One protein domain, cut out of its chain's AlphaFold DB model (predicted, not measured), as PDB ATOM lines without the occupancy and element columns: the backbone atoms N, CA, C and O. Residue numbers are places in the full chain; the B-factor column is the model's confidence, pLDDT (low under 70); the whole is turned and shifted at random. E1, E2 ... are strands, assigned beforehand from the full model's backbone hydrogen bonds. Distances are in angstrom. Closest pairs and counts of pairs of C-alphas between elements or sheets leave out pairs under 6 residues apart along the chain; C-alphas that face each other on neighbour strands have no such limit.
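Overview. This is residues 68 to 177 of the 177 residues of an uncharacterized protein of Polyangiaceae bacterium (UniProt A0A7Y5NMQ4). What would one see first? Two sheets of four strands lie face to face as a sandwich, E2 E1 E8 E5 in one layer and E3 E4 E7 E6 in the other, with their strands crossed at 43 degrees. At the layers' edges, E2 comes near E3 and E5 comes near E6. What is it built of? The printed part has 110 residues with no named helix and eight named strands, E1 to E8 along the chain; the class is all strand, and both sheets are antiparallel throughout. How large is it? It is compact, with a radius of gyration of the C-alphas of 13.2 A, and elongated, spanning 39 by 25 by 24 A.

Arrangement. How is the strongly bonded order of one sheet read? Strand beside strand, this sheet runs E2, residues 77 to 84, E1, residues 68 to 74, E8, residues 170 to 176, and E5, residues 129 to 134, and it is strongly twisted. E1 and E2 form a hairpin at 153 degrees, with N 70 and O 82 2.8 A apart, within hydrogen-bond range. So are N 71 and O 172, 2.8 A, between E1 and E8 at 159 degrees, and N 131 and O 173, 2.8 A, between E5 and E8 at 169 degrees. What makes the other sheet? Its order is E3, residues 103 to 106, E4, residues 111 to 117, E7, residues 154 to 162, and E6, residues 140 to 146. E3 and E4 form a hairpin at 161 degrees, with N 105 and O 113 2.9 A apart, and E6 and E7 another at 168 degrees, with N 158 and O 145 2.8 A apart; between E4 and E7, at 162 degrees, N 114 and O 157 are 2.8 A apart. How do the sheets stand to each other? The parts that face each other are 9.6 A centre to centre, and their best planes are 11 degrees apart. The closest C-alphas of E2 and E3 are those of Pro 78 and Leu 104, 6.5 A, and of E5 and E6 those of Leu 130 and Val 144, 6.4 A.

Along the chain. Where do the strands begin and end? E1 begins at C-alpha 68, (-43.975, -19.714, 40.293), and E8 ends at C-alpha 176, (-43.624, -24.977, 43.816). How long are they? From first to last C-alpha, E7 measures 24.6 A, E2 20.9 A, E4 20.0 A, E8 19.8 A, E1 19.6 A, E6 19.1 A, E5 16.6 A and E3 10.0 A.

Size, cuts and confidence. Which links are long? Those from E2 to E3, 18 residues, and from E4 to E5, 11 residues, are long, and the printed part has no cut. Where is confidence low? The mean pLDDT of the printed part is 85.0, and residues 93 to 99, 136 to 137 and 163 to 167 are under 70.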
ATOM      1  N   VAL A  68     -44.245 -19.391  41.691       95.19
ATOM      2  CA  VAL A  68     -43.975 -19.714  40.293       95.19
ATOM      3  C   VAL A  68     -42.843 -18.809  39.846       95.19
ATOM      4  O   VAL A  68     -42.996 -17.586  39.823       95.19
ATOM      5  N   LEU A  69     -41.701 -19.409  39.533       95.31
ATOM      6  CA  LEU A  69     -40.516 -18.707  39.060       95.31
ATOM      7  C   LEU A  69     -40.362 -18.958  37.574       95.31
ATOM      8  O   LEU A  69     -40.298 -20.111  37.163       95.31
ATOM      9  N   THR A  70     -40.262 -17.893  36.788       94.75
ATOM     10  CA  THR A  70     -39.787 -17.960  35.406       94.75
ATOM     11  C   THR A  70     -38.365 -17.434  35.378       94.75
ATOM     12  O   THR A  70     -38.117 -16.293  35.766       94.75
ATOM     13  N   VAL A  71     -37.445 -18.296  34.968       92.50
ATOM     14  CA  VAL A  71     -36.017 -18.023  34.885       92.50
ATOM     15  C   VAL A  71     -35.619 -17.972  33.421       92.50
ATOM     16  O   VAL A  71     -35.929 -18.891  32.661       92.50
ATOM     17  N   ASP A  72     -34.903 -16.912  33.075       90.06
ATOM     18  CA  ASP A  72     -34.276 -16.705  31.777       90.06
ATOM     19  C   ASP A  72     -32.762 -16.680  31.919       90.06
ATOM     20  O   ASP A  72     -32.227 -16.424  32.998       90.06
ATOM     21  N   PHE A  73     -32.067 -16.917  30.810       86.62
ATOM     22  CA  PHE A  73     -30.615 -16.816  30.742       86.62
ATOM     23  C   PHE A  73     -30.209 -15.661  29.841       86.62
ATOM     24  O   PHE A  73     -30.600 -15.606  28.676       86.62
ATOM     25  N   ASN A  74     -29.360 -14.776  30.358       81.12
ATOM     26  CA  ASN A  74     -28.664 -13.775  29.561       81.12
ATOM     27  C   ASN A  74     -27.184 -14.156  29.480       81.12
ATOM     28  O   ASN A  74     -26.486 -14.138  30.488       81.12
ATOM     29  N   LEU A  75     -26.697 -14.536  28.295       75.88
ATOM     30  CA  LEU A  75     -25.294 -14.933  28.079       75.88
ATOM     31  C   LEU A  75     -24.784 -16.023  29.053       75.88
ATOM     32  O   LEU A  75     -23.603 -16.054  29.393       75.88
ATOM     33  N   SER A  76     -25.649 -16.975  29.428       75.38
ATOM     34  CA  SER A  76     -25.430 -18.052  30.426       75.38
ATOM     35  C   SER A  76     -25.592 -17.661  31.897       75.38
ATOM     36  O   SER A  76     -25.429 -18.520  32.758       75.38
ATOM     37  N   GLU A  77     -25.933 -16.413  32.214       85.25
ATOM     38  CA  GLU A  77     -26.268 -16.012  33.582       85.25
ATOM     39  C   GLU A  77     -27.784 -16.130  33.802       85.25
ATOM     40  O   GLU A  77     -28.549 -15.468  33.089       85.25
ATOM     41  N   PRO A  78     -28.249 -16.975  34.744       89.19
ATOM     42  CA  PRO A  78     -29.670 -17.097  35.027       89.19
ATOM     43  C   PRO A  78     -30.172 -15.890  35.827       89.19
ATOM     44  O   PRO A  78     -29.547 -15.457  36.794       89.19
ATOM     45  N   PHE A  79     -31.359 -15.397  35.491       88.69
ATOM     46  CA  PHE A  79     -32.063 -14.382  36.269       88.69
ATOM     47  C   PHE A  79     -33.561 -14.688  36.325       88.69
ATOM     48  O   PHE A  79     -34.115 -15.363  35.459       88.69
ATOM     49  N   ILE A  80     -34.233 -14.201  37.369       92.88
ATOM     50  CA  ILE A  80     -35.682 -14.366  37.520       92.88
ATOM     51  C   ILE A  80     -36.373 -13.275  36.699       92.88
ATOM     52  O   ILE A  80     -36.363 -12.110  37.092       92.88
ATOM     53  N   ASP A  81     -36.975 -13.661  35.578       92.00
ATOM     54  CA  ASP A  81     -37.767 -12.777  34.713       92.00
ATOM     55  C   ASP A  81     -39.133 -12.469  35.341       92.00
ATOM     56  O   ASP A  81     -39.592 -11.327  35.362       92.00
ATOM     57  N   ALA A  82     -39.772 -13.487  35.925       92.12
ATOM     58  CA  ALA A  82     -41.061 -13.333  36.588       92.12
ATOM     59  C   ALA A  82     -41.169 -14.180  37.857       92.12
ATOM     60  O   ALA A  82     -40.779 -15.348  37.891       92.12
ATOM     61  N   LEU A  83     -41.772 -13.590  38.887       93.31
ATOM     62  CA  LEU A  83     -42.148 -14.244  40.135       93.31
ATOM     63  C   LEU A  83     -43.645 -14.032  40.355       93.31
ATOM     64  O   LEU A  83     -44.114 -12.896  40.415       93.31
ATOM     65  N   GLN A  84     -44.385 -15.125  40.514       94.06
ATOM     66  CA  GLN A  84     -45.761 -15.093  40.998       94.06
ATOM     67  C   GLN A  84     -45.819 -15.795  42.348       94.06
ATOM     68  O   GLN A  84     -45.385 -16.939  42.483       94.06
ATOM     69  N   SER A  85     -46.358 -15.119  43.353       90.94
ATOM     70  CA  SER A  85     -46.553 -15.688  44.681       90.94
ATOM     71  C   SER A  85     -47.767 -15.052  45.354       90.94
ATOM     72  O   SER A  85     -48.046 -13.877  45.109       90.94
ATOM     73  N   PRO A  86     -48.471 -15.788  46.231       88.00
ATOM     74  CA  PRO A  86     -49.424 -15.188  47.156       88.00
ATOM     75  C   PRO A  86     -48.778 -14.220  48.160       88.00
ATOM     76  O   PRO A  86     -49.489 -13.411  48.748       88.00
ATOM     77  N   SER A  87     -47.464 -14.319  48.396       86.81
ATOM     78  CA  SER A  87     -46.727 -13.425  49.293       86.81
ATOM     79  C   SER A  87     -46.336 -12.134  48.575       86.81
ATOM     80  O   SER A  87     -45.745 -12.179  47.496       86.81
ATOM     81  N   THR A  88     -46.608 -10.985  49.194       83.62
ATOM     82  CA  THR A  88     -46.197  -9.670  48.670       83.62
ATOM     83  C   THR A  88     -44.790  -9.261  49.109       83.62
ATOM     84  O   THR A  88     -44.247  -8.276  48.613       83.62
ATOM     85  N   LEU A  89     -44.185 -10.027  50.023       83.50
ATOM     86  CA  LEU A  89     -42.846  -9.772  50.556       83.50
ATOM     87  C   LEU A  89     -41.734 -10.400  49.709       83.50
ATOM     88  O   LEU A  89     -40.569 -10.041  49.878       83.50
ATOM     89  N   LEU A  90     -42.072 -11.346  48.827       87.19
ATOM     90  CA  LEU A  90     -41.082 -12.015  47.993       87.19
ATOM     91  C   LEU A  90     -40.676 -11.149  46.807       87.19
ATOM     92  O   LEU A  90     -41.503 -10.565  46.108       87.19
ATOM     93  N   THR A  91     -39.379 -11.137  46.544       87.38
ATOM     94  CA  THR A  91     -38.753 -10.311  45.514       87.38
ATOM     95  C   THR A  91     -37.850 -11.150  44.615       87.38
ATOM     96  O   THR A  91     -37.133 -12.046  45.069       87.38
ATOM     97  N   ALA A  92     -37.875 -10.836  43.319       81.69
ATOM     98  CA  ALA A  92     -37.115 -11.531  42.279       81.69
ATOM     99  C   ALA A  92     -35.669 -11.013  42.084       81.69
ATOM    100  O   ALA A  92     -34.884 -11.657  41.396       81.69
ATOM    101  N   GLY A  93     -35.305  -9.848  42.637       69.19
ATOM    102  CA  GLY A  93     -34.068  -9.141  42.266       69.19
ATOM    103  C   GLY A  93     -32.838  -9.452  43.128       69.19
ATOM    104  O   GLY A  93     -32.963  -9.611  44.328       69.19
ATOM    105  N   GLY A  94     -31.637  -9.451  42.536       58.84
ATOM    106  CA  GLY A  94     -30.348  -9.292  43.239       58.84
ATOM    107  C   GLY A  94     -29.717 -10.532  43.890       58.84
ATOM    108  O   GLY A  94     -28.565 -10.468  44.309       58.84
ATOM    109  N   GLY A  95     -30.416 -11.663  43.966       60.50
ATOM    110  CA  GLY A  95     -29.924 -12.821  44.718       60.50
ATOM    111  C   GLY A  95     -30.096 -12.659  46.235       60.50
ATOM    112  O   GLY A  95     -30.483 -11.594  46.739       60.50
ATOM    113  N   LEU A  96     -29.821 -13.728  46.986       57.97
ATOM    114  CA  LEU A  96     -29.954 -13.720  48.444       57.97
ATOM    115  C   LEU A  96     -28.975 -12.710  49.063       57.97
ATOM    116  O   LEU A  96     -27.768 -12.771  48.855       57.97
ATOM    117  N   GLY A  97     -29.511 -11.751  49.821       56.56
ATOM    118  CA  GLY A  97     -28.723 -10.712  50.496       56.56
ATOM    119  C   GLY A  97     -28.516  -9.411  49.710       56.56
ATOM    120  O   GLY A  97     -28.183  -8.406  50.334       56.56
ATOM    121  N   ALA A  98     -28.800  -9.367  48.402       59.66
ATOM    122  CA  ALA A  98     -28.838  -8.110  47.633       59.66
ATOM    123  C   ALA A  98     -30.273  -7.596  47.393       59.66
ATOM    124  O   ALA A  98     -30.525  -6.814  46.477       59.66
ATOM    125  N   GLY A  99     -31.215  -8.035  48.233       64.94
ATOM    126  CA  GLY A  99     -32.628  -7.654  48.175       64.94
ATOM    127  C   GLY A  99     -33.556  -8.701  47.553       64.94
ATOM    128  O   GLY A  99     -34.747  -8.420  47.423       64.94
ATOM    129  N   GLY A 100     -33.045  -9.888  47.205       81.31
ATOM    130  CA  GLY A 100     -33.803 -10.993  46.613       81.31
ATOM    131  C   GLY A 100     -34.193 -12.072  47.603       81.31
ATOM    132  O   GLY A 100     -33.474 -12.349  48.563       81.31
ATOM    133  N   SER A 101     -35.330 -12.713  47.343       89.25
ATOM    134  CA  SER A 101     -35.809 -13.861  48.129       89.25
ATOM    135  C   SER A 101     -35.268 -15.204  47.633       89.25
ATOM    136  O   SER A 101     -35.431 -16.222  48.303       89.25
ATOM    137  N   PHE A 102     -34.627 -15.202  46.467       92.00
ATOM    138  CA  PHE A 102     -34.130 -16.385  45.780       92.00
ATOM    139  C   PHE A 102     -32.715 -16.135  45.276       92.00
ATOM    140  O   PHE A 102     -32.374 -15.021  44.884       92.00
ATOM    141  N   GLU A 103     -31.915 -17.190  45.245       91.69
ATOM    142  CA  GLU A 103     -30.604 -17.216  44.608       91.69
ATOM    143  C   GLU A 103     -30.596 -18.301  43.536       91.69
ATOM    144  O   GLU A 103     -31.106 -19.407  43.749       91.69
ATOM    145  N   LEU A 104     -30.030 -17.955  42.380       91.69
ATOM    146  CA  LEU A 104     -29.844 -18.851  41.250       91.69
ATOM    147  C   LEU A 104     -28.351 -19.133  41.100       91.69
ATOM    148  O   LEU A 104     -27.557 -18.206  40.964       91.69
ATOM    149  N   VAL A 105     -27.972 -20.408  41.119       89.88
ATOM    150  CA  VAL A 105     -26.583 -20.847  40.942       89.88
ATOM    151  C   VAL A 105     -26.525 -21.806  39.766       89.88
ATOM    152  O   VAL A 105     -26.970 -22.949  39.873       89.88
ATOM    153  N   ASP A 106     -25.989 -21.344  38.640       88.88
ATOM    154  CA  ASP A 106     -25.753 -22.185  37.467       88.88
ATOM    155  C   ASP A 106     -24.346 -22.789  37.489       88.88
ATOM    156  O   ASP A 106     -23.382 -22.138  37.897       88.88
ATOM    157  N   ASN A 107     -24.216 -24.043  37.051       87.62
ATOM    158  CA  ASN A 107     -22.921 -24.727  36.981       87.62
ATOM    159  C   ASN A 107     -22.299 -24.754  35.572       87.62
ATOM    160  O   ASN A 107     -21.269 -25.403  35.373       87.62
ATOM    161  N   GLY A 108     -22.927 -24.115  34.581       84.25
ATOM    162  CA  GLY A 108     -22.503 -24.101  33.181       84.25
ATOM    163  C   GLY A 108     -22.684 -25.430  32.441       84.25
ATOM    164  O   GLY A 108     -22.269 -25.551  31.289       84.25
ATOM    165  N   GLN A 109     -23.279 -26.441  33.079       84.75
ATOM    166  CA  GLN A 109     -23.476 -27.791  32.535       84.75
ATOM    167  C   GLN A 109     -24.958 -28.139  32.330       84.75
ATOM    168  O   GLN A 109     -25.278 -29.298  32.062       84.75
ATOM    169  N   GLY A 110     -25.844 -27.145  32.433       82.81
ATOM    170  CA  GLY A 110     -27.287 -27.313  32.274       82.81
ATOM    171  C   GLY A 110     -28.020 -27.661  33.569       82.81
ATOM    172  O   GLY A 110     -29.203 -27.997  33.498       82.81
ATOM    173  N   ASP A 111     -27.344 -27.584  34.726       89.69
ATOM    174  CA  ASP A 111     -27.981 -27.643  36.041       89.69
ATOM    175  C   ASP A 111     -27.960 -26.250  36.694       89.69
ATOM    176  O   ASP A 111     -26.903 -25.708  37.028       89.69
ATOM    177  N   THR A 112     -29.149 -25.727  36.972       91.94
ATOM    178  CA  THR A 112     -29.356 -24.485  37.717       91.94
ATOM    179  C   THR A 112     -29.987 -24.806  39.060       91.94
ATOM    180  O   THR A 112     -31.020 -25.472  39.149       91.94
ATOM    181  N   THR A 113     -29.368 -24.345  40.139       94.19
ATOM    182  CA  THR A 113     -29.894 -24.495  41.495       94.19
ATOM    183  C   THR A 113     -30.664 -23.246  41.883       94.19
ATOM    184  O   THR A 113     -30.139 -22.143  41.791       94.19
ATOM    185  N   ILE A 114     -31.899 -23.429  42.339       94.50
ATOM    186  CA  ILE A 114     -32.738 -22.390  42.932       94.50
ATOM    187  C   ILE A 114     -32.729 -22.616  44.437       94.50
ATOM    188  O   ILE A 114     -33.085 -23.709  44.886       94.50
ATOM    189  N   GLN A 115     -32.354 -21.608  45.218       93.25
ATOM    190  CA  GLN A 115     -32.333 -21.716  46.675       93.25
ATOM    191  C   GLN A 115     -32.897 -20.484  47.380       93.25
ATOM    192  O   GLN A 115     -32.932 -19.391  46.819       93.25
ATOM    193  N   TRP A 116     -33.368 -20.685  48.611       91.94
ATOM    194  CA  TRP A 116     -33.916 -19.652  49.495       91.94
ATOM    195  C   TRP A 116     -33.715 -20.040  50.965       91.94
ATOM    196  O   TRP A 116     -33.422 -21.198  51.279       91.94
ATOM    197  N   LEU A 117     -33.878 -19.080  51.880       89.25
ATOM    198  CA  LEU A 117     -33.731 -19.316  53.318       89.25
ATOM    199  C   LEU A 117     -34.889 -20.154  53.881       89.25
ATOM    200  O   LEU A 117     -36.052 -20.004  53.499       89.25
ATOM    201  N   ILE A 118     -34.583 -21.031  54.838       87.62
ATOM    202  CA  ILE A 118     -35.608 -21.794  55.561       87.62
ATOM    203  C   ILE A 118     -36.580 -20.822  56.246       87.62
ATOM    204  O   ILE A 118     -36.167 -19.886  56.926       87.62
ATOM    205  N   GLY A 119     -37.880 -21.067  56.078       85.75
ATOM    206  CA  GLY A 119     -38.950 -20.249  56.655       85.75
ATOM    207  C   GLY A 119     -39.432 -19.096  55.770       85.75
ATOM    208  O   GLY A 119     -40.480 -18.533  56.075       85.75
ATOM    209  N   THR A 120     -38.739 -18.782  54.665       86.81
ATOM    210  CA  THR A 120     -39.194 -17.786  53.672       86.81
ATOM    211  C   THR A 120     -40.436 -18.250  52.913       86.81
ATOM    212  O   THR A 120     -41.309 -17.450  52.594       86.81
ATOM    213  N   LEU A 121     -40.518 -19.548  52.628       88.38
ATOM    214  CA  LEU A 121     -41.614 -20.178  51.901       88.38
ATOM    215  C   LEU A 121     -42.154 -21.365  52.696       88.38
ATOM    216  O   LEU A 121     -41.383 -21.991  53.433       88.38
ATOM    217  N   PRO A 122     -43.436 -21.728  52.519       87.81
ATOM    218  CA  PRO A 122     -43.966 -22.929  53.140       87.81
ATOM    219  C   PRO A 122     -43.265 -24.190  52.662       87.81
ATOM    220  O   PRO A 122     -42.723 -24.264  51.559       87.81
ATOM    221  N   THR A 123     -43.316 -25.218  53.502       83.50
ATOM    222  CA  THR A 123     -42.817 -26.541  53.141       83.50
ATOM    223  C   THR A 123     -43.575 -27.077  51.929       83.50
ATOM    224  O   THR A 123     -44.808 -27.044  51.897       83.50
ATOM    225  N   THR A 124     -42.837 -27.613  50.955       80.88
ATOM    226  CA  THR A 124     -43.416 -28.263  49.776       80.88
ATOM    227  C   THR A 124     -44.236 -29.482  50.164       80.88
ATOM    228  O   THR A 124     -43.713 -30.391  50.817       80.88
ATOM    229  N   GLY A 125     -45.507 -29.499  49.765       77.44
ATOM    230  CA  GLY A 125     -46.414 -30.622  49.984       77.44
ATOM    231  C   GLY A 125     -46.318 -31.685  48.892       77.44
ATOM    232  O   GLY A 125     -46.677 -32.838  49.134       77.44
ATOM    233  N   CYS A 126     -45.819 -31.319  47.710       82.94
ATOM    234  CA  CYS A 126     -45.574 -32.237  46.606       82.94
ATOM    235  C   CYS A 126     -44.338 -31.826  45.800       82.94
ATOM    236  O   CYS A 126     -43.740 -30.775  46.035       82.94
ATOM    237  N   ASP A 127     -43.945 -32.672  44.851       88.12
ATOM    238  CA  ASP A 127     -42.849 -32.337  43.952       88.12
ATOM    239  C   ASP A 127     -43.222 -31.127  43.078       88.12
ATOM    240  O   ASP A 127     -44.378 -31.004  42.650       88.12
ATOM    241  N   PRO A 128     -42.270 -30.213  42.824       93.00
ATOM    242  CA  PRO A 128     -42.502 -29.082  41.944       93.00
ATOM    243  C   PRO A 128     -42.673 -29.540  40.497       93.00
ATOM    244  O   PRO A 128     -42.144 -30.571  40.075       93.00
ATOM    245  N   THR A 129     -43.369 -28.731  39.710       93.44
ATOM    246  CA  THR A 129     -43.513 -28.953  38.271       93.44
ATOM    247  C   THR A 129     -42.615 -28.000  37.502       93.44
ATOM    248  O   THR A 129     -42.571 -26.806  37.793       93.44
ATOM    249  N   LEU A 130     -41.907 -28.528  36.509       94.38
ATOM    250  CA  LEU A 130     -41.002 -27.784  35.639       94.38
ATOM    251  C   LEU A 130     -41.597 -27.721  34.237       94.38
ATOM    252  O   LEU A 130     -42.070 -28.735  33.737       94.38
ATOM    253  N   THR A 131     -41.519 -26.569  33.583       92.69
ATOM    254  CA  THR A 131     -41.747 -26.406  32.141       92.69
ATOM    255  C   THR A 131     -40.533 -25.721  31.539       92.69
ATOM    256  O   THR A 131     -40.027 -24.766  32.118       92.69
ATOM    257  N   ILE A 132     -40.056 -26.194  30.391       88.25
ATOM    258  CA  ILE A 132     -38.927 -25.589  29.682       88.25
ATOM    259  C   ILE A 132     -39.439 -25.096  28.336       88.25
ATOM    260  O   ILE A 132     -40.099 -25.843  27.614       88.25
ATOM    261  N   ASN A 133     -39.125 -23.848  28.007       85.00
ATOM    262  CA  ASN A 133     -39.285 -23.299  26.676       85.00
ATOM    263  C   ASN A 133     -37.894 -23.046  26.087       85.00
ATOM    264  O   ASN A 133     -37.072 -22.339  26.676       85.00
ATOM    265  N   HIS A 134     -37.612 -23.666  24.948       76.25
ATOM    266  CA  HIS A 134     -36.321 -23.566  24.292       76.25
ATOM    267  C   HIS A 134     -36.508 -23.501  22.778       76.25
ATOM    268  O   HIS A 134     -37.182 -24.341  22.186       76.25
ATOM    269  N   ASP A 135     -35.827 -22.549  22.147       70.56
ATOM    270  CA  ASP A 135     -35.734 -22.462  20.684       70.56
ATOM    271  C   ASP A 135     -34.427 -23.089  20.158       70.56
ATOM    272  O   ASP A 135     -34.149 -23.095  18.958       70.56
ATOM    273  N   SER A 136     -33.600 -23.637  21.056       67.44
ATOM    274  CA  SER A 136     -32.292 -24.189  20.715       67.44
ATOM    275  C   SER A 136     -32.344 -25.663  20.300       67.44
ATOM    276  O   SER A 136     -33.211 -26.441  20.698       67.44
ATOM    277  N   THR A 137     -31.361 -26.062  19.494       67.94
ATOM    278  CA  THR A 137     -31.115 -27.458  19.118       67.94
ATOM    279  C   THR A 137     -30.261 -28.155  20.181       67.94
ATOM    280  O   THR A 137     -29.228 -27.618  20.592       67.94
ATOM    281  N   GLY A 138     -30.633 -29.365  20.607       70.62
ATOM    282  CA  GLY A 138     -29.853 -30.154  21.567       70.62
ATOM    283  C   GLY A 138     -30.669 -31.237  22.272       70.62
ATOM    284  O   GLY A 138     -31.838 -31.448  21.955       70.62
ATOM    285  N   THR A 139     -30.040 -31.917  23.233       77.38
ATOM    286  CA  THR A 139     -30.720 -32.877  24.114       77.38
ATOM    287  C   THR A 139     -31.086 -32.198  25.426       77.38
ATOM    288  O   THR A 139     -30.210 -31.813  26.206       77.38
ATOM    289  N   PHE A 140     -32.383 -32.072  25.673       79.19
ATOM    290  CA  PHE A 140     -32.927 -31.457  26.878       79.19
ATOM    291  C   PHE A 140     -33.283 -32.527  27.906       79.19
ATOM    292  O   PHE A 140     -33.627 -33.657  27.559       79.19
ATOM    293  N   SER A 141     -33.181 -32.161  29.175       82.25
ATOM    294  CA  SER A 141     -33.760 -32.923  30.278       82.25
ATOM    295  C   SER A 141     -34.687 -31.973  31.024       82.25
ATOM    296  O   SER A 141     -34.411 -30.781  31.097       82.25
ATOM    297  N   GLN A 142     -35.818 -32.491  31.487       87.75
ATOM    298  CA  GLN A 142     -36.829 -31.744  32.221       87.75
ATOM    299  C   GLN A 142     -36.943 -32.374  33.602       87.75
ATOM    300  O   GLN A 142     -37.867 -33.127  33.903       87.75
ATOM    301  N   GLU A 143     -35.942 -32.099  34.426       90.94
ATOM    302  CA  GLU A 143     -35.812 -32.667  35.761       90.94
ATOM    303  C   GLU A 143     -35.766 -31.538  36.786       90.94
ATOM    304  O   GLU A 143     -34.963 -30.611  36.683       90.94
ATOM    305  N   VAL A 144     -36.601 -31.640  37.815       93.88
ATOM    306  CA  VAL A 144     -36.504 -30.801  39.006       93.88
ATOM    307  C   VAL A 144     -36.455 -31.699  40.231       93.88
ATOM    308  O   VAL A 144     -37.296 -32.574  40.418       93.88
ATOM    309  N   HIS A 145     -35.436 -31.507  41.062       93.12
ATOM    310  CA  HIS A 145     -35.209 -32.342  42.233       93.12
ATOM    311  C   HIS A 145     -34.833 -31.498  43.435       93.12
ATOM    312  O   HIS A 145     -34.015 -30.585  43.337       93.12
ATOM    313  N   LYS A 146     -35.373 -31.854  44.599       93.38
ATOM    314  CA  LYS A 146     -34.901 -31.295  45.862       93.38
ATOM    315  C   LYS A 146     -33.440 -31.693  46.082       93.38
ATOM    316  O   LYS A 146     -33.082 -32.864  45.949       93.38
ATOM    317  N   VAL A 147     -32.597 -30.728  46.429       93.62
ATOM    318  CA  VAL A 147     -31.194 -30.988  46.760       93.62
ATOM    319  C   VAL A 147     -31.140 -31.672  48.126       93.62
ATOM    320  O   VAL A 147     -31.667 -31.153  49.106       93.62
ATOM    321  N   ALA A 148     -30.512 -32.849  48.197       91.88
ATOM    322  CA  ALA A 148     -30.459 -33.653  49.422       91.88
ATOM    323  C   ALA A 148     -29.604 -33.017  50.535       91.88
ATOM    324  O   ALA A 148     -29.816 -33.286  51.715       91.88
ATOM    325  N   SER A 149     -28.628 -32.185  50.168       92.56
ATOM    326  CA  SER A 149     -27.716 -31.516  51.101       92.56
ATOM    327  C   SER A 149     -27.495 -30.061  50.674       92.56
ATOM    328  O   SER A 149     -26.459 -29.749  50.089       92.56
ATOM    329  N   PRO A 150     -28.489 -29.179  50.883       91.81
ATOM    330  CA  PRO A 150     -28.339 -27.759  50.594       91.81
ATOM    331  C   PRO A 150     -27.365 -27.101  51.589       91.81
ATOM    332  O   PRO A 150     -27.079 -27.680  52.647       91.81
ATOM    333  N   PRO A 151     -26.872 -25.883  51.298       91.19
ATOM    334  CA  PRO A 151     -26.152 -25.084  52.281       91.19
ATOM    335  C   PRO A 151     -26.954 -24.931  53.584       91.19
ATOM    336  O   PRO A 151     -28.189 -24.914  53.586       91.19
ATOM    337  N   ALA A 152     -26.256 -24.819  54.714       91.94
ATOM    338  CA  ALA A 152     -26.905 -24.709  56.018       91.94
ATOM    339  C   ALA A 152     -27.811 -23.467  56.082       91.94
ATOM    340  O   ALA A 152     -27.362 -22.357  55.807       91.94
ATOM    341  N   GLY A 153     -29.076 -23.661  56.462       89.62
ATOM    342  CA  GLY A 153     -30.075 -22.589  56.514       89.62
ATOM    343  C   GLY A 153     -30.889 -22.402  55.231       89.62
ATOM    344  O   GLY A 153     -31.746 -21.520  55.205       89.62
ATOM    345  N   TYR A 154     -30.675 -23.233  54.205       90.94
ATOM    346  CA  TYR A 154     -31.337 -23.102  52.907       90.94
ATOM    347  C   TYR A 154     -32.208 -24.308  52.559       90.94
ATOM    348  O   TYR A 154     -31.957 -25.445  52.964       90.94
ATOM    349  N   VAL A 155     -33.223 -24.044  51.742       92.31
ATOM    350  CA  VAL A 155     -33.907 -25.039  50.914       92.31
ATOM    351  C   VAL A 155     -33.438 -24.821  49.481       92.31
ATOM    352  O   VAL A 155     -33.346 -23.678  49.041       92.31
ATOM    353  N   ALA A 156     -33.137 -25.900  48.756       94.19
ATOM    354  CA  ALA A 156     -32.677 -25.803  47.377       94.19
ATOM    355  C   ALA A 156     -33.285 -26.882  46.475       94.19
ATOM    356  O   ALA A 156     -33.503 -28.024  46.894       94.19
ATOM    357  N   TYR A 157     -33.509 -26.508  45.218       95.31
ATOM    358  CA  TYR A 157     -33.951 -27.380  44.137       95.31
ATOM    359  C   TYR A 157     -33.003 -27.244  42.955       95.31
ATOM    360  O   TYR A 157     -32.668 -26.140  42.540       95.31
ATOM    361  N   ARG A 158     -32.588 -28.379  42.398       94.25
ATOM    362  CA  ARG A 158     -31.826 -28.438  41.157       94.25
ATOM    363  C   ARG A 158     -32.796 -28.604  39.999       94.25
ATOM    364  O   ARG A 158     -33.525 -29.596  39.959       94.25
ATOM    365  N   VAL A 159     -32.753 -27.667  39.068       93.25
ATOM    366  CA  VAL A 159     -33.391 -27.746  37.760       93.25
ATOM    367  C   VAL A 159     -32.327 -28.157  36.763       93.25
ATOM    368  O   VAL A 159     -31.328 -27.463  36.603       93.25
ATOM    369  N   ARG A 160     -32.533 -29.281  36.093       90.25
ATOM    370  CA  ARG A 160     -31.732 -29.656  34.937       90.25
ATOM    371  C   ARG A 160     -32.537 -29.345  33.693       90.25
ATOM    372  O   ARG A 160     -33.657 -29.833  33.569       90.25
ATOM    373  N   THR A 161     -31.960 -28.544  32.806       83.62
ATOM    374  CA  THR A 161     -32.575 -28.123  31.542       83.62
ATOM    375  C   THR A 161     -31.929 -28.784  30.327       83.62
ATOM    376  O   THR A 161     -32.575 -28.964  29.295       83.62
ATOM    377  N   LYS A 162     -30.656 -29.191  30.424       79.38
ATOM    378  CA  LYS A 162     -29.891 -29.751  29.302       79.38
ATOM    379  C   LYS A 162     -28.983 -30.892  29.745       79.38
ATOM    380  O   LYS A 162     -28.425 -30.862  30.837       79.38
ATOM    381  N   LEU A 163     -28.816 -31.902  28.890       67.94
ATOM    382  CA  LEU A 163     -27.821 -32.956  29.098       67.94
ATOM    383  C   LEU A 163     -26.497 -32.519  28.464       67.94
ATOM    384  O   LEU A 163     -26.372 -32.537  27.242       67.94
ATOM    385  N   ASN A 164     -25.518 -32.157  29.300       64.31
ATOM    386  CA  ASN A 164     -24.160 -31.757  28.910       64.31
ATOM    387  C   ASN A 164     -24.122 -30.546  27.957       64.31
ATOM    388  O   ASN A 164     -23.984 -30.682  26.740       64.31
ATOM    389  N   GLY A 165     -24.206 -29.340  28.517       66.44
ATOM    390  CA  GLY A 165     -23.955 -28.097  27.789       66.44
ATOM    391  C   GLY A 165     -24.568 -26.877  28.464       66.44
ATOM    392  O   GLY A 165     -25.494 -27.006  29.259       66.44
ATOM    393  N   GLY A 166     -24.065 -25.693  28.117       67.31
ATOM    394  CA  GLY A 166     -24.550 -24.432  28.670       67.31
ATOM    395  C   GLY A 166     -26.001 -24.121  28.296       67.31
ATOM    396  O   GLY A 166     -26.487 -24.479  27.212       67.31
ATOM    397  N   ALA A 167     -26.663 -23.428  29.217       64.88
ATOM    398  CA  ALA A 167     -28.005 -22.899  29.088       64.88
ATOM    399  C   ALA A 167     -27.986 -21.532  28.380       64.88
ATOM    400  O   ALA A 167     -28.065 -20.485  29.012       64.88
ATOM    401  N   LEU A 168     -27.814 -21.536  27.056       70.81
ATOM    402  CA  LEU A 168     -27.925 -20.325  26.232       70.81
ATOM    403  C   LEU A 168     -29.347 -20.209  25.672       70.81
ATOM    404  O   LEU A 168     -29.878 -21.204  25.175       70.81
ATOM    405  N   ASP A 169     -29.927 -19.009  25.759       71.81
ATOM    406  CA  ASP A 169     -31.233 -18.634  25.191       71.81
ATOM    407  C   ASP A 169     -32.362 -19.621  25.533       71.81
ATOM    408  O   ASP A 169     -33.087 -20.116  24.668       71.81
ATOM    409  N   MET A 170     -32.483 -19.954  26.818       81.69
ATOM    410  CA  MET A 170     -33.553 -20.807  27.321       81.69
ATOM    411  C   MET A 170     -34.330 -20.124  28.433       81.69
ATOM    412  O   MET A 170     -33.787 -19.320  29.188       81.69
ATOM    413  N   ARG A 171     -35.601 -20.501  28.532       89.31
ATOM    414  CA  ARG A 171     -36.511 -20.098  29.593       89.31
ATOM    415  C   ARG A 171     -37.026 -21.345  30.279       89.31
ATOM    416  O   ARG A 171     -37.418 -22.306  29.619       89.31
ATOM    417  N   PHE A 172     -37.098 -21.332  31.597       92.25
ATOM    418  CA  PHE A 172     -37.836 -22.362  32.310       92.25
ATOM    419  C   PHE A 172     -38.734 -21.759  33.379       92.25
ATOM    420  O   PHE A 172     -38.429 -20.729  33.972       92.25
ATOM    421  N   THR A 173     -39.848 -22.431  33.638       95.12
ATOM    422  CA  THR A 173     -40.785 -22.080  34.697       95.12
ATOM    423  C   THR A 173     -40.858 -23.223  35.696       95.12
ATOM    424  O   THR A 173     -41.125 -24.363  35.313       95.12
ATOM    425  N   VAL A 174     -40.635 -22.924  36.975       95.62
ATOM    426  CA  VAL A 174     -40.818 -23.869  38.081       95.62
ATOM    427  C   VAL A 174     -41.976 -23.414  38.941       95.62
ATOM    428  O   VAL A 174     -42.015 -22.270  39.389       95.62
ATOM    429  N   GLU A 175     -42.894 -24.329  39.202       95.31
ATOM    430  CA  GLU A 175     -44.020 -24.126  40.097       95.31
ATOM    431  C   GLU A 175     -43.843 -24.988  41.353       95.31
ATOM    432  O   GLU A 175     -43.763 -26.216  41.273       95.31
ATOM    433  N   PHE A 176     -43.791 -24.335  42.515       93.00
ATOM    434  CA  PHE A 176     -43.624 -24.977  43.816       93.00
ATOM    435  C   PHE A 176     -44.948 -25.061  44.581       93.00
ATOM    436  O   PHE A 176     -45.678 -24.072  44.693       93.00
ATOM    437  N   ARG A 177     -45.231 -26.244  45.138       89.50
ATOM    438  CA  ARG A 177     -46.456 -26.618  45.858       89.50
ATOM    439  C   ARG A 177     -46.116 -27.485  47.083       89.50
ATOM    440  O   ARG A 177     -44.986 -27.985  47.174       89.50
TER     441      ARG A 177